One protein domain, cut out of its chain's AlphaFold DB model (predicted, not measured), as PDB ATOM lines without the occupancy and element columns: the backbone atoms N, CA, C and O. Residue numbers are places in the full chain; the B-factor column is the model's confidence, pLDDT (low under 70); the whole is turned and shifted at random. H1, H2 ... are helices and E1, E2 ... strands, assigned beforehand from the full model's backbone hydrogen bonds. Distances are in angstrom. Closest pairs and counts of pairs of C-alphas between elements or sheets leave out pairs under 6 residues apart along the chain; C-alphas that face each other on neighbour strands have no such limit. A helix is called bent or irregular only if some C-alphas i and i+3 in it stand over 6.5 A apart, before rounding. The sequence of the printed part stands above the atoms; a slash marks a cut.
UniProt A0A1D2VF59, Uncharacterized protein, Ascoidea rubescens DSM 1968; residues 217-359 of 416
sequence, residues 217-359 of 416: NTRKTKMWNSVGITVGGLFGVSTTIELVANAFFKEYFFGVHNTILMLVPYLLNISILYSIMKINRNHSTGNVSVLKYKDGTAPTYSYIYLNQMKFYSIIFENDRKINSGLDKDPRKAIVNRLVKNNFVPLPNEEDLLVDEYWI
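This is residues 217 to 359 of the 416 residues of an uncharacterized protein of Ascoidea rubescens DSM 1968 (UniProt A0A1D2VF59). A long helical hairpin, H1 and H2, reaches from a smaller head, with its turn at residues 246 to 252 sticking out at the far end. In the head, H4 and H5 run opposite ways next to a short pair of strands, E1 and E2; H3 packs on both arms of the hairpin where it joins the head, and H6 lies off the other parts, touching no helix. The 143 printed residues hold six named helices and two named strands in the order H1 H2 E1 H3 H4 H5 E2 H6; the class is mostly helix, and the sheet, E1 - E2, is antiparallel. The whole is extended, with a radius of gyration of the C-alphas of 22.4 A, and flat in outline, spanning 73 by 42 by 22 A.

H1, residues 217 to 248, and H2, residues 250 to 284, form a helical hairpin; they touch, closest at the C-alphas of Val 227 and Ser 275, 6.1 A, and run opposite ways at a shallow tilt of 26 degrees. H2 has a kink of 56 degrees near residue 257 and is irregular: C-alphas 251 and 254 are 7.6 A apart. H3, residues 299 to 304, touches H1 at residues 219 to 223 alone, closest at the C-alphas of Arg 219 and Ile 304, 5.4 A. It touches H2 at residues 276 to 280 alone, closest at the C-alphas of Asn 280 and Tyr 303, 6.0 A. Both tilts are steep, 52 degrees. E1, residues 291 to 293, and E2, residues 343 to 345, are antiparallel neighbours; N 292 and O 344, and N 344 and O 292, are within hydrogen-bond range, each at 2.8 A. The closest C-alphas of E1 and H4, residues 306 to 323, are those of Leu 291 and Ser 313, 5.6 A. H4 and H5, residues 332 to 340, are close but not clearly touching, with the C-alphas of Phe 316 and Ile 334 closest at 7.3 A. H6, residues 349 to 359, is apart from H4 and H5, among others. Every O i to N i+4 pair is within hydrogen-bond range in H1, H3, H4 and H6; in H2 it is 24 of 31 and in H5 4 of 5.

H1 begins at C-alpha 217 (243.014, 260.598, 248.441) and is 46.1 A long; H2 is 46.6 A and H4 25.6 A. H3, H5, E1 and E2 are shorter. H6, 15.0 A long, ends at C-alpha 359 (259.277, 219.570, 242.860).

The C-alphas farthest apart are those of Glu 251 and Asn 323, 73.9 A. The printed part has no cut and no long link. Its mean pLDDT is 77.0; residues 250 to 257, 279 to 289, 323 to 329 and 349 are under 70.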
ATOM      1  N   ASN A 217     242.481 259.594 247.522       92.00
ATOM      2  CA  ASN A 217     243.014 260.598 248.441       92.00
ATOM      3  C   ASN A 217     242.877 260.152 249.898       92.00
ATOM      4  O   ASN A 217     243.843 260.242 250.652       92.00
ATOM      5  N   THR A 218     241.736 259.573 250.280       90.00
ATOM      6  CA  THR A 218     241.542 259.049 251.642       90.00
ATOM      7  C   THR A 218     242.467 257.868 251.944       90.00
ATOM      8  O   THR A 218     242.923 257.691 253.075       90.00
ATOM      9  N   ARG A 219     242.773 257.029 250.948       89.06
ATOM     10  CA  ARG A 219     243.760 255.951 251.108       89.06
ATOM     11  C   ARG A 219     245.174 256.508 251.238       89.06
ATOM     12  O   ARG A 219     245.897 256.073 252.130       89.06
ATOM     13  N   LYS A 220     245.547 257.503 250.429       90.81
ATOM     14  CA  LYS A 220     246.848 258.183 250.521       90.81
ATOM     15  C   LYS A 220     247.051 258.848 251.881       90.81
ATOM     16  O   LYS A 220     248.097 258.642 252.485       90.81
ATOM     17  N   THR A 221     246.065 259.581 252.399       90.69
ATOM     18  CA  THR A 221     246.175 260.213 253.727       90.69
ATOM     19  C   THR A 221     246.317 259.172 254.832       90.69
ATOM     20  O   THR A 221     247.193 259.302 255.679       90.69
ATOM     21  N   LYS A 222     245.553 258.071 254.789       88.06
ATOM     22  CA  LYS A 222     245.728 256.954 255.735       88.06
ATOM     23  C   LYS A 222     247.115 256.312 255.643       88.06
ATOM     24  O   LYS A 222     247.670 255.950 256.675       88.06
ATOM     25  N   MET A 223     247.665 256.173 254.433       87.00
ATOM     26  CA  MET A 223     249.033 255.680 254.224       87.00
ATOM     27  C   MET A 223     250.037 256.583 254.936       87.00
ATOM     28  O   MET A 223     250.793 256.116 255.780       87.00
ATOM     29  N   TRP A 224     249.999 257.879 254.625       86.62
ATOM     30  CA  TRP A 224     250.947 258.858 255.145       86.62
ATOM     31  C   TRP A 224     250.813 259.065 256.645       86.62
ATOM     32  O   TRP A 224     251.830 259.175 257.317       86.62
ATOM     33  N   ASN A 225     249.602 259.008 257.193       88.62
ATOM     34  CA  ASN A 225     249.406 259.031 258.637       88.62
ATOM     35  C   ASN A 225     250.050 257.805 259.300       88.62
ATOM     36  O   ASN A 225     250.721 257.941 260.316       88.62
ATOM     37  N   SER A 226     249.907 256.609 258.720       82.75
ATOM     38  CA  SER A 226     250.524 255.399 259.275       82.75
ATOM     39  C   SER A 226     252.050 255.394 259.143       82.75
ATOM     40  O   SER A 226     252.749 254.952 260.060       82.75
ATOM     41  N   VAL A 227     252.576 255.883 258.018       84.19
ATOM     42  CA  VAL A 227     254.019 256.083 257.822       84.19
ATOM     43  C   VAL A 227     254.533 257.108 258.832       84.19
ATOM     44  O   VAL A 227     255.492 256.822 259.539       84.19
ATOM     45  N   GLY A 228     253.843 258.240 258.981       84.56
ATOM     46  CA  GLY A 228     254.176 259.297 259.934       84.56
ATOM     47  C   GLY A 228     254.194 258.813 261.382       84.56
ATOM     48  O   GLY A 228     255.134 259.126 262.103       84.56
ATOM     49  N   ILE A 229     253.232 257.981 261.797       84.06
ATOM     50  CA  ILE A 229     253.229 257.365 263.135       84.06
ATOM     51  C   ILE A 229     254.458 256.474 263.337       84.06
ATOM     52  O   ILE A 229     255.071 256.511 264.400       84.06
ATOM     53  N   THR A 230     254.845 255.680 262.332       80.06
ATOM     54  CA  THR A 230     255.994 254.775 262.491       80.06
ATOM     55  C   THR A 230     257.312 255.543 262.507       80.06
ATOM     56  O   THR A 230     258.143 255.318 263.382       80.06
ATOM     57  N   VAL A 231     257.480 256.483 261.574       80.31
ATOM     58  CA  VAL A 231     258.662 257.347 261.503       80.31
ATOM     59  C   VAL A 231     258.780 258.185 262.776       80.31
ATOM     60  O   VAL A 231     259.844 258.217 263.383       80.31
ATOM     61  N   GLY A 232     257.684 258.791 263.241       81.50
ATOM     62  CA  GLY A 232     257.645 259.538 264.499       81.50
ATOM     63  C   GLY A 232     257.967 258.671 265.718       81.50
ATOM     64  O   GLY A 232     258.721 259.100 266.589       81.50
ATOM     65  N   GLY A 233     257.471 257.430 265.755       81.62
ATOM     66  CA  GLY A 233     257.820 256.455 266.790       81.62
ATOM     67  C   GLY A 233     259.319 256.149 266.828       81.62
ATOM     68  O   GLY A 233     259.910 256.143 267.904       81.62
ATOM     69  N   LEU A 234     259.957 255.970 265.668       76.94
ATOM     70  CA  LEU A 234     261.406 255.766 265.606       76.94
ATOM     71  C   LEU A 234     262.209 256.995 265.996       76.94
ATOM     72  O   LEU A 234     263.187 256.850 266.724       76.94
ATOM     73  N   PHE A 235     261.800 258.188 265.560       76.19
ATOM     74  CA  PHE A 235     262.441 259.415 266.021       76.19
ATOM     75  C   PHE A 235     262.362 259.523 267.545       76.19
ATOM     76  O   PHE A 235     263.384 259.774 268.175       76.19
ATOM     77  N   GLY A 236     261.206 259.223 268.145       79.06
ATOM     78  CA  GLY A 236     261.052 259.169 269.600       79.06
ATOM     79  C   GLY A 236     261.993 258.165 270.279       79.06
ATOM     80  O   GLY A 236     262.587 258.470 271.310       79.06
ATOM     81  N   VAL A 237     262.193 256.981 269.695       78.56
ATOM     82  CA  VAL A 237     263.168 256.004 270.215       78.56
ATOM     83  C   VAL A 237     264.604 256.516 270.054       78.56
ATOM     84  O   VAL A 237     265.396 256.422 270.984       78.56
ATOM     85  N   SER A 238     264.953 257.110 268.911       71.00
ATOM     86  CA  SER A 238     266.307 257.634 268.685       71.00
ATOM     87  C   SER A 238     266.660 258.785 269.632       71.00
ATOM     88  O   SER A 238     267.738 258.776 270.218       71.00
ATOM     89  N   THR A 239     265.735 259.721 269.862       75.75
ATOM     90  CA  THR A 239     265.956 260.856 270.766       75.75
ATOM     91  C   THR A 239     266.010 260.411 272.219       75.75
ATOM     92  O   THR A 239     266.813 260.929 272.988       75.75
ATOM     93  N   THR A 240     265.203 259.422 272.615       77.12
ATOM     94  CA  THR A 240     265.287 258.856 273.970       77.12
ATOM     95  C   THR A 240     266.604 258.119 274.198       77.12
ATOM     96  O   THR A 240     267.203 258.304 275.255       77.12
ATOM     97  N   ILE A 241     267.103 257.362 273.214       76.19
ATOM     98  CA  ILE A 241     268.438 256.748 273.279       76.19
ATOM     99  C   ILE A 241     269.510 257.829 273.428       76.19
ATOM    100  O   ILE A 241     270.351 257.717 274.312       76.19
ATOM    101  N   GLU A 242     269.462 258.891 272.622       73.06
ATOM    102  CA  GLU A 242     270.433 259.987 272.690       73.06
ATOM    103  C   GLU A 242     270.390 260.724 274.037       73.06
ATOM    104  O   GLU A 242     271.439 261.005 274.613       73.06
ATOM    105  N   LEU A 243     269.202 260.978 274.596       80.62
ATOM    106  CA  LEU A 243     269.048 261.599 275.917       80.62
ATOM    107  C   LEU A 243     269.601 260.722 277.043       80.62
ATOM    108  O   LEU A 243     270.345 261.215 277.889       80.62
ATOM    109  N   VAL A 244     269.263 259.427 277.054       78.44
ATOM    110  CA  VAL A 244     269.787 258.468 278.042       78.44
ATOM    111  C   VAL A 244     271.304 258.391 277.925       78.44
ATOM    112  O   VAL A 244     272.029 258.478 278.911       78.44
ATOM    113  N   ALA A 245     271.805 258.276 276.707       73.88
ATOM    114  CA  ALA A 245     273.213 258.067 276.474       73.88
ATOM    115  C   ALA A 245     274.039 259.345 276.776       73.88
ATOM    116  O   ALA A 245     275.097 259.240 277.395       73.88
ATOM    117  N   ASN A 246     273.512 260.548 276.511       74.38
ATOM    118  CA  ASN A 246     274.098 261.816 276.971       74.38
ATOM    119  C   ASN A 246     274.062 261.983 278.499       74.38
ATOM    120  O   ASN A 246     274.982 262.569 279.072       74.38
ATOM    121  N   ALA A 247     273.015 261.487 279.166       81.69
ATOM    122  CA  ALA A 247     272.887 261.571 280.619       81.69
ATOM    123  C   ALA A 247     273.890 260.666 281.355       81.69
ATOM    124  O   ALA A 247     274.390 261.053 282.410       81.69
ATOM    125  N   PHE A 248     274.202 259.486 280.802       79.56
ATOM    126  CA  PHE A 248     275.026 258.474 281.478       79.56
ATOM    127  C   PHE A 248     276.449 258.304 280.911       79.56
ATOM    128  O   PHE A 248     277.319 257.835 281.637       79.56
ATOM    129  N   PHE A 249     276.728 258.693 279.658       76.31
ATOM    130  CA  PHE A 249     277.996 258.382 278.961       76.31
ATOM    131  C   PHE A 249     278.653 259.596 278.279       76.31
ATOM    132  O   PHE A 249     279.306 259.468 277.241       76.31
ATOM    133  N   LYS A 250     278.504 260.783 278.878       68.00
ATOM    134  CA  LYS A 250     278.897 262.098 278.331       68.00
ATOM    135  C   LYS A 250     280.328 262.180 277.759       68.00
ATOM    136  O   LYS A 250     280.548 262.912 276.800       68.00
ATOM    137  N   GLU A 251     281.287 261.429 278.303       67.94
ATOM    138  CA  GLU A 251     282.703 261.460 277.887       67.94
ATOM    139  C   GLU A 251     283.016 260.648 276.615       67.94
ATOM    140  O   GLU A 251     283.989 260.944 275.928       67.94
ATOM    141  N   TYR A 252     282.170 259.686 276.230       63.34
ATOM    142  CA  TYR A 252     282.382 258.844 275.038       63.34
ATOM    143  C   TYR A 252     281.629 259.346 273.791       63.34
ATOM    144  O   TYR A 252     281.721 258.757 272.714       63.34
ATOM    145  N   PHE A 253     280.873 260.442 273.911       60.97
ATOM    146  CA  PHE A 253     279.809 260.771 272.960       60.97
ATOM    147  C   PHE A 253     280.256 261.409 271.640       60.97
ATOM    148  O   PHE A 253     279.574 261.253 270.625       60.97
ATOM    149  N   PHE A 254     281.410 262.079 271.611       59.75
ATOM    150  CA  PHE A 254     281.859 262.801 270.413       59.75
ATOM    151  C   PHE A 254     282.145 261.878 269.214       59.75
ATOM    152  O   PHE A 254     281.905 262.272 268.076       59.75
ATOM    153  N   GLY A 255     282.592 260.638 269.446       64.88
ATOM    154  CA  GLY A 255     282.787 259.649 268.375       64.88
ATOM    155  C   GLY A 255     281.494 258.942 267.953       64.88
ATOM    156  O   GLY A 255     281.290 258.648 266.775       64.88
ATOM    157  N   VAL A 256     280.591 258.709 268.909       66.25
ATOM    158  CA  VAL A 256     279.355 257.940 268.700       66.25
ATOM    159  C   VAL A 256     278.288 258.768 267.974       66.25
ATOM    160  O   VAL A 256     277.524 258.220 267.179       66.25
ATOM    161  N   HIS A 257     278.278 260.093 268.145       68.06
ATOM    162  CA  HIS A 257     277.318 260.982 267.484       68.06
ATOM    163  C   HIS A 257     277.338 260.850 265.949       68.06
ATOM    164  O   HIS A 257     276.286 260.710 265.328       68.06
ATOM    165  N   ASN A 258     278.527 260.771 265.338       72.06
ATOM    166  CA  ASN A 258     278.660 260.577 263.890       72.06
ATOM    167  C   ASN A 258     278.129 259.210 263.431       72.06
ATOM    168  O   ASN A 258     277.496 259.112 262.381       72.06
ATOM    169  N   THR A 259     278.327 258.155 264.230       71.12
ATOM    170  CA  THR A 259     277.774 256.826 263.921       71.12
ATOM    171  C   THR A 259     276.253 256.777 264.070       71.12
ATOM    172  O   THR A 259     275.580 256.176 263.234       71.12
ATOM    173  N   ILE A 260     275.686 257.472 265.063       71.06
ATOM    174  CA  ILE A 260     274.233 257.606 265.238       71.06
ATOM    175  C   ILE A 260     273.634 258.392 264.066       71.06
ATOM    176  O   ILE A 260     272.649 257.948 263.478       71.06
ATOM    177  N   LEU A 261     274.263 259.498 263.656       71.19
ATOM    178  CA  LEU A 261     273.839 260.304 262.506       71.19
ATOM    179  C   LEU A 261     273.821 259.520 261.188       71.19
ATOM    180  O   LEU A 261     272.971 259.791 260.344       71.19
ATOM    181  N   MET A 262     274.710 258.539 261.008       77.31
ATOM    182  CA  MET A 262     274.679 257.636 259.848       77.31
ATOM    183  C   MET A 262     273.626 256.527 259.983       77.31
ATOM    184  O   MET A 262     273.011 256.123 258.996       77.31
ATOM    185  N   LEU A 263     273.392 256.037 261.199       75.56
ATOM    186  CA  LEU A 263     272.476 254.930 261.470       75.56
ATOM    187  C   LEU A 263     271.000 255.358 261.430       75.56
ATOM    188  O   LEU A 263     270.143 254.599 260.975       75.56
ATOM    189  N   VAL A 264     270.696 256.594 261.832       73.06
ATOM    190  CA  VAL A 264     269.346 257.179 261.798       73.06
ATOM    191  C   VAL A 264     268.711 257.161 260.398       73.06
ATOM    192  O   VAL A 264     267.626 256.594 260.275       73.06
ATOM    193  N   PRO A 265     269.320 257.706 259.323       78.44
ATOM    194  CA  PRO A 265     268.709 257.692 257.991       78.44
ATOM    195  C   PRO A 265     268.524 256.272 257.443       78.44
ATOM    196  O   PRO A 265     267.541 256.009 256.747       78.44
ATOM    197  N   TYR A 266     269.413 255.337 257.794       82.69
ATOM    198  CA  TYR A 266     269.275 253.928 257.427       82.69
ATOM    199  C   TYR A 266     268.064 253.272 258.108       82.69
ATOM    200  O   TYR A 266     267.216 252.685 257.431       82.69
ATOM    201  N   LEU A 267     267.926 253.436 259.430       77.81
ATOM    202  CA  LEU A 267     266.762 252.944 260.171       77.81
ATOM    203  C   LEU A 267     265.463 253.607 259.710       77.81
ATOM    204  O   LEU A 267     264.436 252.941 259.613       77.81
ATOM    205  N   LEU A 268     265.507 254.897 259.380       77.75
ATOM    206  CA  LEU A 268     264.364 255.641 258.863       77.75
ATOM    207  C   LEU A 268     263.905 255.053 257.520       77.75
ATOM    208  O   LEU A 268     262.719 254.766 257.348       77.75
ATOM    209  N   ASN A 269     264.837 254.785 256.602       81.12
ATOM    210  CA  ASN A 269     264.519 254.181 255.309       81.12
ATOM    211  C   ASN A 269     263.925 252.768 255.465       81.12
ATOM    212  O   ASN A 269     262.858 252.472 254.919       81.12
ATOM    213  N   ILE A 270     264.549 251.918 256.292       82.62
ATOM    214  CA  ILE A 270     264.023 250.578 256.604       82.62
ATOM    215  C   ILE A 270     262.637 250.669 257.226       82.62
ATOM    216  O   ILE A 270     261.757 249.887 256.879       82.62
ATOM    217  N   SER A 271     262.410 251.627 258.119       77.38
ATOM    218  CA  SER A 271     261.119 251.796 258.767       77.38
ATOM    219  C   SER A 271     260.023 252.183 257.807       77.38
ATOM    220  O   SER A 271     258.928 251.651 257.928       77.38
ATOM    221  N   ILE A 272     260.285 253.103 256.876       78.62
ATOM    222  CA  ILE A 272     259.292 253.496 255.875       78.62
ATOM    223  C   ILE A 272     258.892 252.264 255.060       78.62
ATOM    224  O   ILE A 272     257.701 251.983 254.912       78.62
ATOM    225  N   LEU A 273     259.874 251.489 254.591       77.69
ATOM    226  CA  LEU A 273     259.625 250.271 253.824       77.69
ATOM    227  C   LEU A 273     258.882 249.219 254.653       77.69
ATOM    228  O   LEU A 273     257.862 248.689 254.210       77.69
ATOM    229  N   TYR A 274     259.329 248.975 255.884       78.69
ATOM    230  CA  TYR A 274     258.705 248.027 256.800       78.69
ATOM    231  C   TYR A 274     257.267 248.419 257.142       78.69
ATOM    232  O   TYR A 274     256.391 247.557 257.139       78.69
ATOM    233  N   SER A 275     256.982 249.702 257.379       74.88
ATOM    234  CA  SER A 275     255.620 250.195 257.593       74.88
ATOM    235  C   SER A 275     254.738 249.867 256.404       74.88
ATOM    236  O   SER A 275     253.684 249.261 256.581       74.88
ATOM    237  N   ILE A 276     255.171 250.209 255.189       71.06
ATOM    238  CA  ILE A 276     254.374 249.954 253.985       71.06
ATOM    239  C   ILE A 276     254.151 248.438 253.807       71.06
ATOM    240  O   ILE A 276     253.027 248.009 253.541       71.06
ATOM    241  N   MET A 277     255.176 247.609 254.037       71.81
ATOM    242  CA  MET A 277     255.068 246.146 253.946       71.81
ATOM    243  C   MET A 277     254.151 245.538 255.015       71.81
ATOM    244  O   MET A 277     253.277 244.731 254.692       71.81
ATOM    245  N   LYS A 278     254.306 245.921 256.286       70.12
ATOM    246  CA  LYS A 278     253.492 245.416 257.404       70.12
ATOM    247  C   LYS A 278     252.024 245.780 257.225       70.12
ATOM    248  O   LYS A 278     251.149 244.958 257.488       70.12
ATOM    249  N   ILE A 279     251.750 246.988 256.741       65.31
ATOM    250  CA  ILE A 279     250.389 247.431 256.452       65.31
ATOM    251  C   ILE A 279     249.783 246.599 255.308       65.31
ATOM    252  O   ILE A 279     248.632 246.172 255.417       65.31
ATOM    253  N   ASN A 280     250.551 246.298 254.255       63.34
ATOM    254  CA  ASN A 280     250.101 245.396 253.188       63.34
ATOM    255  C   ASN A 280     249.817 243.978 253.722       63.34
ATOM    256  O   ASN A 280     248.792 243.385 253.385       63.34
ATOM    257  N   ARG A 281     250.658 243.455 254.624       63.22
ATOM    258  CA  ARG A 281     250.504 242.110 255.209       63.22
ATOM    259  C   ARG A 281     249.318 242.002 256.182       63.22
ATOM    260  O   ARG A 281     248.557 241.040 256.113       63.22
ATOM    261  N   ASN A 282     249.090 243.002 257.033       53.19
ATOM    262  CA  ASN A 282     247.994 243.004 258.019       53.19
ATOM    263  C   ASN A 282     246.597 243.175 257.405       53.19
ATOM    264  O   ASN A 282     245.591 242.900 258.052       53.19
ATOM    265  N   HIS A 283     246.517 243.645 256.164       50.28
ATOM    266  CA  HIS A 283     245.253 243.773 255.447       50.28
ATOM    267  C   HIS A 283     245.046 242.680 254.383       50.28
ATOM    268  O   HIS A 283     243.903 242.452 253.991       50.28
ATOM    269  N   SER A 284     246.110 241.975 253.973       47.91
ATOM    270  CA  SER A 284     246.033 240.738 253.175       47.91
ATOM    271  C   SER A 284     245.655 239.506 254.019       47.91
ATOM    272  O   SER A 284     245.087 238.552 253.509       47.91
ATOM    273  N   THR A 285     245.874 239.545 255.337       40.34
ATOM    274  CA  THR A 285     245.584 238.446 256.287       40.34
ATOM    275  C   THR A 285     244.105 238.283 256.662       40.34
ATOM    276  O   THR A 285     243.764 237.503 257.545       40.34
ATOM    277  N   GLY A 286     243.193 238.988 255.990       41.56
ATOM    278  CA  GLY A 286     241.766 238.726 256.124       41.56
ATOM    279  C   GLY A 286     241.309 237.639 255.157       41.56
ATOM    280  O   GLY A 286     240.715 238.024 254.161       41.56
ATOM    281  N   ASN A 287     241.591 236.360 255.445       46.91
ATOM    282  CA  ASN A 287     240.992 235.091 254.955       46.91
ATOM    283  C   ASN A 287     240.478 234.944 253.495       46.91
ATOM    284  O   ASN A 287     239.829 233.947 253.206       46.91
ATOM    285  N   VAL A 288     240.676 235.896 252.576       52.44
ATOM    286  CA  VAL A 288     239.922 235.953 251.300       52.44
ATOM    287  C   VAL A 288     240.781 236.442 250.123       52.44
ATOM    288  O   VAL A 288     240.257 236.925 249.120       52.44
ATOM    289  N   SER A 289     242.111 236.397 250.194       62.91
ATOM    290  CA  SER A 289     242.948 236.829 249.065       62.91
ATOM    291  C   SER A 289     243.315 235.657 248.161       62.91
ATOM    292  O   SER A 289     244.463 235.259 248.096       62.91
ATOM    293  N   VAL A 290     242.353 235.183 247.360       78.81
ATOM    294  CA  VAL A 290     242.614 234.314 246.185       78.81
ATOM    295  C   VAL A 290     243.493 235.025 245.134       78.81
ATOM    296  O   VAL A 290     243.926 234.431 244.159       78.81
ATOM    297  N   LEU A 291     243.765 236.322 245.304       84.25
ATOM    298  CA  LEU A 291     244.565 237.139 244.397       84.25
ATOM    299  C   LEU A 291     245.728 237.795 245.150       84.25
ATOM    300  O   LEU A 291     245.548 238.304 246.260       84.25
ATOM    301  N   LYS A 292     246.886 237.874 244.491       85.31
ATOM    302  CA  LYS A 292     248.045 238.687 244.886       85.31
ATOM    303  C   LYS A 292     248.350 239.754 243.835       85.31
ATOM    304  O   LYS A 292     247.962 239.629 242.675       85.31
ATOM    305  N   TYR A 293     249.076 240.800 244.221       85.50
ATOM    306  CA  TYR A 293     249.694 241.694 243.241       85.50
ATOM    307  C   TYR A 293     250.827 240.971 242.505       85.50
ATOM    308  O   TYR A 293     251.525 240.146 243.095       85.50
ATOM    309  N   LYS A 294     251.021 241.306 241.229       85.88
ATOM    310  CA  LYS A 294     252.161 240.850 240.434       85.88
ATOM    311  C   LYS A 294     253.463 241.333 241.068       85.88
ATOM    312  O   LYS A 294     253.553 242.483 241.516       85.88
ATOM    313  N   ASP A 295     254.472 240.472 241.056       81.69
ATOM    314  CA  ASP A 295     255.806 240.809 241.539       81.69
ATOM    315  C   ASP A 295     256.348 242.053 240.811       81.69
ATOM    316  O   ASP A 295     256.131 242.242 239.611       81.69
ATOM    317  N   GLY A 296     256.992 242.952 241.559       80.88
ATOM    318  CA  GLY A 296     257.453 244.254 241.059       80.88
ATOM    319  C   GLY A 296     256.429 245.396 241.156       80.88
ATOM    320  O   GLY A 296     256.769 246.543 240.861       80.88
ATOM    321  N   THR A 297     255.197 245.140 241.612       84.25
ATOM    322  CA  THR A 297     254.225 246.214 241.873       84.25
ATOM    323  C   THR A 297     254.692 247.093 243.034       84.25
ATOM    324  O   THR A 297     255.001 246.601 244.120       84.25
ATOM    325  N   ALA A 298     254.701 248.415 242.831       85.94
ATOM    326  CA  ALA A 298     255.113 249.355 243.866       85.94
ATOM    327  C   ALA A 298     254.277 249.168 245.153       85.94
ATOM    328  O   ALA A 298     253.043 249.070 245.096       85.94
ATOM    329  N   PRO A 299     254.906 249.157 246.338       81.31
ATOM    330  CA  PRO A 299     254.207 248.853 247.583       81.31
ATOM    331  C   PRO A 299     253.222 249.970 247.975       81.31
ATOM    332  O   PRO A 299     252.190 249.696 248.590       81.31
ATOM    333  N   THR A 300     253.479 251.210 247.539       85.50
ATOM    334  CA  THR A 300     252.565 252.359 247.651       85.50
ATOM    335  C   THR A 300     251.300 252.170 246.816       85.50
ATOM    336  O   THR A 300     250.195 252.400 247.307       85.50
ATOM    337  N   TYR A 301     251.444 251.704 245.572       87.81
ATOM    338  CA  TYR A 301     250.320 251.377 244.697       87.81
ATOM    339  C   TYR A 301     249.486 250.241 245.297       87.81
ATOM    340  O   TYR A 301     248.274 250.385 245.469       87.81
ATOM    341  N   SER A 302     250.156 249.164 245.716       84.31
ATOM    342  CA  SER A 302     249.524 247.999 246.346       84.31
ATOM    343  C   SER A 302     248.691 248.390 247.571       84.31
ATOM    344  O   SER A 302     247.571 247.916 247.745       84.31
ATOM    345  N   TYR A 303     249.186 249.325 248.391       85.19
ATOM    346  CA  TYR A 303     248.435 249.817 249.542       85.19
ATOM    347  C   TYR A 303     247.199 250.634 249.144       85.19
ATOM    348  O   TYR A 303     246.114 250.446 249.708       85.19
ATOM    349  N   ILE A 304     247.339 251.561 248.192       88.31
ATOM    350  CA  ILE A 304     246.237 252.435 247.761       88.31
ATOM    351  C   ILE A 304     245.072 251.589 247.235       88.31
ATOM    352  O   ILE A 304     243.933 251.799 247.664       88.31
ATOM    353  N   TYR A 305     245.370 250.591 246.402       89.38
ATOM    354  CA  TYR A 305     244.382 249.761 245.709       89.38
ATOM    355  C   TYR A 305     244.040 248.448 246.421       89.38
ATOM    356  O   TYR A 305     243.301 247.625 245.892       89.38
ATOM    357  N   LEU A 306     244.482 248.259 247.661       86.12
ATOM    358  CA  LEU A 306     244.303 246.996 248.375       86.12
ATOM    359  C   LEU A 306     242.843 246.525 248.495       86.12
ATOM    360  O   LEU A 306     242.541 245.340 248.388       86.12
ATOM    361  N   ASN A 307     241.911 247.456 248.706       86.81
ATOM    362  CA  ASN A 307     240.489 247.116 248.765       86.81
ATOM    363  C   ASN A 307     239.938 246.727 247.388       86.81
ATOM    364  O   ASN A 307     239.044 245.894 247.326       86.81
ATOM    365  N   GLN A 308     240.486 247.283 246.299       88.50
ATOM    366  CA  GLN A 308     240.165 246.837 244.945       88.50
ATOM    367  C   GLN A 308     240.543 245.365 244.798       88.50
ATOM    368  O   GLN A 308     239.682 244.572 244.440       88.50
ATOM    369  N   MET A 309     241.764 244.981 245.186       87.88
ATOM    370  CA  MET A 309     242.197 243.578 245.177       87.88
ATOM    371  C   MET A 309     241.244 242.684 245.979       87.88
ATOM    372  O   MET A 309     240.830 241.639 245.492       87.88
ATOM    373  N   LYS A 310     240.834 243.124 247.175       87.25
ATOM    374  CA  LYS A 310     239.889 242.386 248.025       87.25
ATOM    375  C   LYS A 310     238.501 242.224 247.394       87.25
ATOM    376  O   LYS A 310     237.858 241.196 247.556       87.25
ATOM    377  N   PHE A 311     237.999 243.244 246.709       88.38
ATOM    378  CA  PHE A 311     236.715 243.141 246.019       88.38
ATOM    379  C   PHE A 311     236.814 242.240 244.791       88.38
ATOM    380  O   PHE A 311     235.942 241.403 244.577       88.38
ATOM    381  N   TYR A 312     237.906 242.358 244.039       89.62
ATOM    382  CA  TYR A 312     238.209 241.467 242.928       89.62
ATOM    383  C   TYR A 312     238.364 240.016 243.381       89.62
ATOM    384  O   TYR A 312     237.887 239.135 242.679       89.62
ATOM    385  N   SER A 313     238.960 239.752 244.548       88.12
ATOM    386  CA  SER A 313     239.126 238.385 245.049       88.12
ATOM    387  C   SER A 313     237.789 237.747 245.413       88.12
ATOM    388  O   SER A 313     237.550 236.609 245.031       88.12
ATOM    389  N   ILE A 314     236.876 238.497 246.042       86.81
ATOM    390  CA  ILE A 314     235.508 238.028 246.315       86.81
ATOM    391  C   ILE A 314     234.772 237.718 245.006       86.81
ATOM    392  O   ILE A 314     234.113 236.688 244.898       86.81
ATOM    393  N   ILE A 315     234.868 238.600 244.006       89.06
ATOM    394  CA  ILE A 315     234.208 238.389 242.710       89.06
ATOM    395  C   ILE A 315     234.804 237.171 241.992       89.06
ATOM    396  O   ILE A 315     234.060 236.340 241.482       89.06
ATOM    397  N   PHE A 316     236.131 237.045 241.991       87.25
ATOM    398  CA  PHE A 316     236.858 235.935 241.382       87.25
ATOM    399  C   PHE A 316     236.513 234.592 242.034       87.25
ATOM    400  O   PHE A 316     236.250 233.619 241.337       87.25
ATOM    401  N   GLU A 317     236.450 234.545 243.364       83.38
ATOM    402  CA  GLU A 317     236.083 233.342 244.110       83.38
ATOM    403  C   GLU A 317     234.641 232.903 243.811       83.38
ATOM    404  O   GLU A 317     234.383 231.715 243.630       83.38
ATOM    405  N   ASN A 318     233.699 233.851 243.719       83.81
ATOM    406  CA  ASN A 318     232.319 233.540 243.343       83.81
ATOM    407  C   ASN A 318     232.214 233.077 241.884       83.81
ATOM    408  O   ASN A 318     231.491 232.124 241.611       83.81
ATOM    409  N   ASP A 319     232.951 233.696 240.957       84.25
ATOM    410  CA  ASP A 319     232.970 233.259 239.556       84.25
ATOM    411  C   ASP A 319     233.522 231.840 239.413       84.25
ATOM    412  O   ASP A 319     232.912 231.029 238.710       84.25
ATOM    413  N   ARG A 320     234.613 231.528 240.134       78.94
ATOM    414  CA  ARG A 320     235.170 230.174 240.210       78.94
ATOM    415  C   ARG A 320     234.084 229.215 240.692       78.94
ATOM    416  O   ARG A 320     233.724 228.326 239.946       78.94
ATOM    417  N   LYS A 321     233.452 229.472 241.843       77.81
ATOM    418  CA  LYS A 321     232.385 228.606 242.393       77.81
ATOM    419  C   LYS A 321     231.191 228.387 241.453       77.81
ATOM    420  O   LYS A 321     230.594 227.318 241.499       77.81
ATOM    421  N   ILE A 322     230.807 229.385 240.651       75.38
ATOM    422  CA  ILE A 322     229.598 229.329 239.810       75.38
ATOM    423  C   ILE A 322     229.863 228.667 238.453       75.38
ATOM    424  O   ILE A 322     229.072 227.831 238.022       75.38
ATOM    425  N   ASN A 323     230.928 229.054 237.745       67.62
ATOM    426  CA  ASN A 323     231.184 228.534 236.392       67.62
ATOM    427  C   ASN A 323     232.020 227.257 236.394       67.62
ATOM    428  O   ASN A 323     231.985 226.490 235.425       67.62
ATOM    429  N   SER A 324     232.792 227.060 237.459       55.78
ATOM    430  CA  SER A 324     233.887 226.117 237.499       55.78
ATOM    431  C   SER A 324     233.811 225.308 238.794       55.78
ATOM    432  O   SER A 324     234.284 225.723 239.850       55.78
ATOM    433  N   GLY A 325     233.363 224.051 238.702       53.97
ATOM    434  CA  GLY A 325     234.080 223.036 239.488       53.97
ATOM    435  C   GLY A 325     235.590 223.265 239.296       53.97
ATOM    436  O   GLY A 325     235.966 223.767 238.236       53.97
ATOM    437  N   LEU A 326     236.399 223.001 240.326       52.00
ATOM    438  CA  LEU A 326     237.785 223.468 240.549       52.00
ATOM    439  C   LEU A 326     238.721 223.632 239.322       52.00
ATOM    440  O   LEU A 326     239.616 224.475 239.402       52.00
ATOM    441  N   ASP A 327     238.446 222.941 238.210       49.16
ATOM    442  CA  ASP A 327     239.261 222.749 237.003       49.16
ATOM    443  C   ASP A 327     238.975 223.664 235.788       49.16
ATOM    444  O   ASP A 327     239.691 223.582 234.790       49.16
ATOM    445  N   LYS A 328     237.929 224.508 235.783       58.09
ATOM    446  CA  LYS A 328     237.641 225.386 234.617       58.09
ATOM    447  C   LYS A 328     238.182 226.807 234.780       58.09
ATOM    448  O   LYS A 328     237.937 227.463 235.795       58.09
ATOM    449  N   ASP A 329     238.805 227.315 233.715       64.44
ATOM    450  CA  ASP A 329     239.324 228.682 233.644       64.44
ATOM    451  C   ASP A 329     238.247 229.748 233.943       64.44
ATOM    452  O   ASP A 329     237.105 229.639 233.477       64.44
ATOM    453  N   PRO A 330     238.597 230.816 234.682       72.12
ATOM    454  CA  PRO A 330     237.691 231.924 234.983       72.12
ATOM    455  C   PRO A 330     237.246 232.660 233.709       72.12
ATOM    456  O   PRO A 330     237.928 232.644 232.678       72.12
ATOM    457  N   ARG A 331     236.118 233.388 233.771       80.00
ATOM    458  CA  ARG A 331     235.619 234.152 232.606       80.00
ATOM    459  C   ARG A 331     236.704 235.080 232.050       80.00
ATOM    460  O   ARG A 331     237.296 235.870 232.788       80.00
ATOM    461  N   LYS A 332     236.870 235.101 230.719       81.00
ATOM    462  CA  LYS A 332     237.824 235.988 230.010       81.00
ATOM    463  C   LYS A 332     237.714 237.459 230.438       81.00
ATOM    464  O   LYS A 332     238.721 238.152 230.559       81.00
ATOM    465  N   ALA A 333     236.496 237.933 230.715       79.62
ATOM    466  CA  ALA A 333     236.246 239.294 231.189       79.62
ATOM    467  C   ALA A 333     236.928 239.604 232.536       79.62
ATOM    468  O   ALA A 333     237.373 240.732 232.745       79.62
ATOM    469  N   ILE A 334     237.036 238.618 233.430       84.88
ATOM    470  CA  ILE A 334     237.717 238.758 234.720       84.88
ATOM    471  C   ILE A 334     239.223 238.729 234.507       84.88
ATOM    472  O   ILE A 334     239.902 239.646 234.960       84.88
ATOM    473  N   VAL A 335     239.730 237.751 233.749       85.38
ATOM    474  CA  VAL A 335     241.164 237.617 233.438       85.38
ATOM    475  C   VAL A 335     241.724 238.913 232.855       85.38
ATOM    476  O   VAL A 335     242.714 239.441 233.357       85.38
ATOM    477  N   ASN A 336     241.034 239.501 231.874       87.19
ATOM    478  CA  ASN A 336     241.449 240.765 231.264       87.19
ATOM    479  C   ASN A 336     241.553 241.908 232.287       87.19
ATOM    480  O   ASN A 336     242.471 242.727 232.217       87.19
ATOM    481  N   ARG A 337     240.635 241.974 233.261       86.88
ATOM    482  CA  ARG A 337     240.683 242.995 234.317       86.88
ATOM    483  C   ARG A 337     241.726 242.695 235.390       86.88
ATOM    484  O   ARG A 337     242.314 243.637 235.917       86.88
ATOM    485  N   LEU A 338     241.994 241.425 235.693       88.25
ATOM    486  CA  LEU A 338     243.084 241.030 236.586       88.25
ATOM    487  C   LEU A 338     244.433 241.457 236.004       88.25
ATOM    488  O   LEU A 338     245.184 242.166 236.672       88.25
ATOM    489  N   VAL A 339     244.683 241.135 234.730       88.19
ATOM    490  CA  VAL A 339     245.908 241.534 234.018       88.19
ATOM    491  C   VAL A 339     246.047 243.057 233.986       88.19
ATOM    492  O   VAL A 339     247.104 243.580 234.329       88.19
ATOM    493  N   LYS A 340     244.968 243.783 233.661       89.81
ATOM    494  CA  LYS A 340     244.960 245.256 233.642       89.81
ATOM    495  C   LYS A 340     245.359 245.878 234.987       89.81
ATOM    496  O   LYS A 340     246.003 246.922 235.004       89.81
ATOM    497  N   ASN A 341     244.964 245.257 236.097       86.56
ATOM    498  CA  ASN A 341     245.199 245.772 237.446       86.56
ATOM    499  C   ASN A 341     246.430 245.147 238.134       86.56
ATOM    500  O   ASN A 341     246.631 245.362 239.329       86.56
ATOM    501  N   ASN A 342     247.264 244.400 237.398       88.12
ATOM    502  CA  ASN A 342     248.426 243.678 237.928       88.12
ATOM    503  C   ASN A 342     248.072 242.692 239.055       88.12
ATOM    504  O   ASN A 342     248.833 242.542 240.012       88.12
ATOM    505  N   PHE A 343     246.925 242.024 238.957       88.06
ATOM    506  CA  PHE A 343     246.548 240.938 239.857       88.06
ATOM    507  C   PHE A 343     246.917 239.586 239.254       88.06
ATOM    508  O   PHE A 343     246.741 239.356 238.058       88.06
ATOM    509  N   VAL A 344     247.394 238.685 240.105       86.25
ATOM    510  CA  VAL A 344     247.725 237.300 239.772       86.25
ATOM    511  C   VAL A 344     246.931 236.401 240.720       86.25
ATOM    512  O   VAL A 344     246.967 236.644 241.932       86.25
ATOM    513  N   PRO A 345     246.186 235.404 240.212       83.62
ATOM    514  CA  PRO A 345     245.533 234.434 241.075       83.62
ATOM    515  C   PRO A 345     246.580 233.646 241.858       83.62
ATOM    516  O   PRO A 345     247.644 233.306 241.339       83.62
ATOM    517  N   LEU A 346     246.294 233.403 243.131       78.75
ATOM    518  CA  LEU A 346     247.040 232.430 243.901       78.75
ATOM    519  C   LEU A 346     246.587 231.030 243.469       78.75
ATOM    520  O   LEU A 346     245.381 230.829 243.285       78.75
ATOM    521  N   PRO A 347     247.532 230.092 243.293       70.31
ATOM    522  CA  PRO A 347     247.191 228.688 243.104       70.31
ATOM    523  C   PRO A 347     246.355 228.193 244.289       70.31
ATOM    524  O   PRO A 347     246.482 228.719 245.403       70.31
ATOM    525  N   ASN A 348     245.465 227.226 244.045       71.00
ATOM    526  CA  ASN A 348     244.738 226.595 245.140       71.00
ATOM    527  C   ASN A 348     245.727 225.846 246.050       71.00
ATOM    528  O   ASN A 348     246.818 225.488 245.609       71.00
ATOM    529  N   GLU A 349     245.355 225.584 247.304       68.69
ATOM    530  CA  GLU A 349     246.204 224.771 248.196       68.69
ATOM    531  C   GLU A 349     246.476 223.386 247.587       68.69
ATOM    532  O   GLU A 349     247.595 222.896 247.645       68.69
ATOM    533  N   GLU A 350     245.483 222.810 246.911       70.25
ATOM    534  CA  GLU A 350     245.606 221.550 246.169       70.25
ATOM    535  C   GLU A 350     246.630 221.643 245.027       70.25
ATOM    536  O   GLU A 350     247.491 220.776 244.907       70.25
ATOM    537  N   ASP A 351     246.594 222.719 244.237       70.12
ATOM    538  CA  ASP A 351     247.542 222.933 243.134       70.12
ATOM    539  C   ASP A 351     248.971 223.103 243.671       70.12
ATOM    540  O   ASP A 351     249.920 222.564 243.109       70.12
ATOM    541  N   LEU A 352     249.123 223.812 244.797       74.69
ATOM    542  CA  LEU A 352     250.408 223.977 245.480       74.69
ATOM    543  C   LEU A 352     250.965 222.649 245.985       74.69
ATOM    544  O   LEU A 352     252.164 222.420 245.866       74.69
ATOM    545  N   LEU A 353     250.113 221.783 246.537       74.81
ATOM    546  CA  LEU A 353     250.513 220.451 246.986       74.81
ATOM    547  C   LEU A 353     250.940 219.576 245.805       74.81
ATOM    548  O   LEU A 353     251.927 218.855 245.910       74.81
ATOM    549  N   VAL A 354     250.249 219.663 244.667       79.19
ATOM    550  CA  VAL A 354     250.652 218.963 243.439       79.19
ATOM    551  C   VAL A 354     251.995 219.492 242.930       79.19
ATOM    552  O   VAL A 354     252.889 218.700 242.631       79.19
ATOM    553  N   ASP A 355     252.184 220.809 242.875       78.00
ATOM    554  CA  ASP A 355     253.457 221.416 242.476       78.00
ATOM    555  C   ASP A 355     254.594 221.008 243.424       78.00
ATOM    556  O   ASP A 355     255.676 220.624 242.976       78.00
ATOM    557  N   GLU A 356     254.354 221.037 244.736       79.56
ATOM    558  CA  GLU A 356     255.322 220.614 245.745       79.56
ATOM    559  C   GLU A 356     255.643 219.122 245.615       79.56
ATOM    560  O   GLU A 356     256.816 218.751 245.677       79.56
ATOM    561  N   TYR A 357     254.646 218.275 245.349       80.56
ATOM    562  CA  TYR A 357     254.840 216.855 245.059       80.56
ATOM    563  C   TYR A 357     255.782 216.657 243.870       80.56
ATOM    564  O   TYR A 357     256.743 215.890 243.960       80.56
ATOM    565  N   TRP A 358     255.572 217.385 242.771       81.88
ATOM    566  CA  TRP A 358     256.432 217.280 241.592       81.88
ATOM    567  C   TRP A 358     257.842 217.831 241.824       81.88
ATOM    568  O   TRP A 358     258.814 217.219 241.377       81.88
ATOM    569  N   ILE A 359     257.979 218.950 242.544       82.94
ATOM    570  CA  ILE A 359     259.277 219.570 242.860       82.94
ATOM    571  C   ILE A 359     260.098 218.673 243.790       82.94
ATOM    572  O   ILE A 359     261.285 218.450 243.552       82.94
TER     573      ILE A 359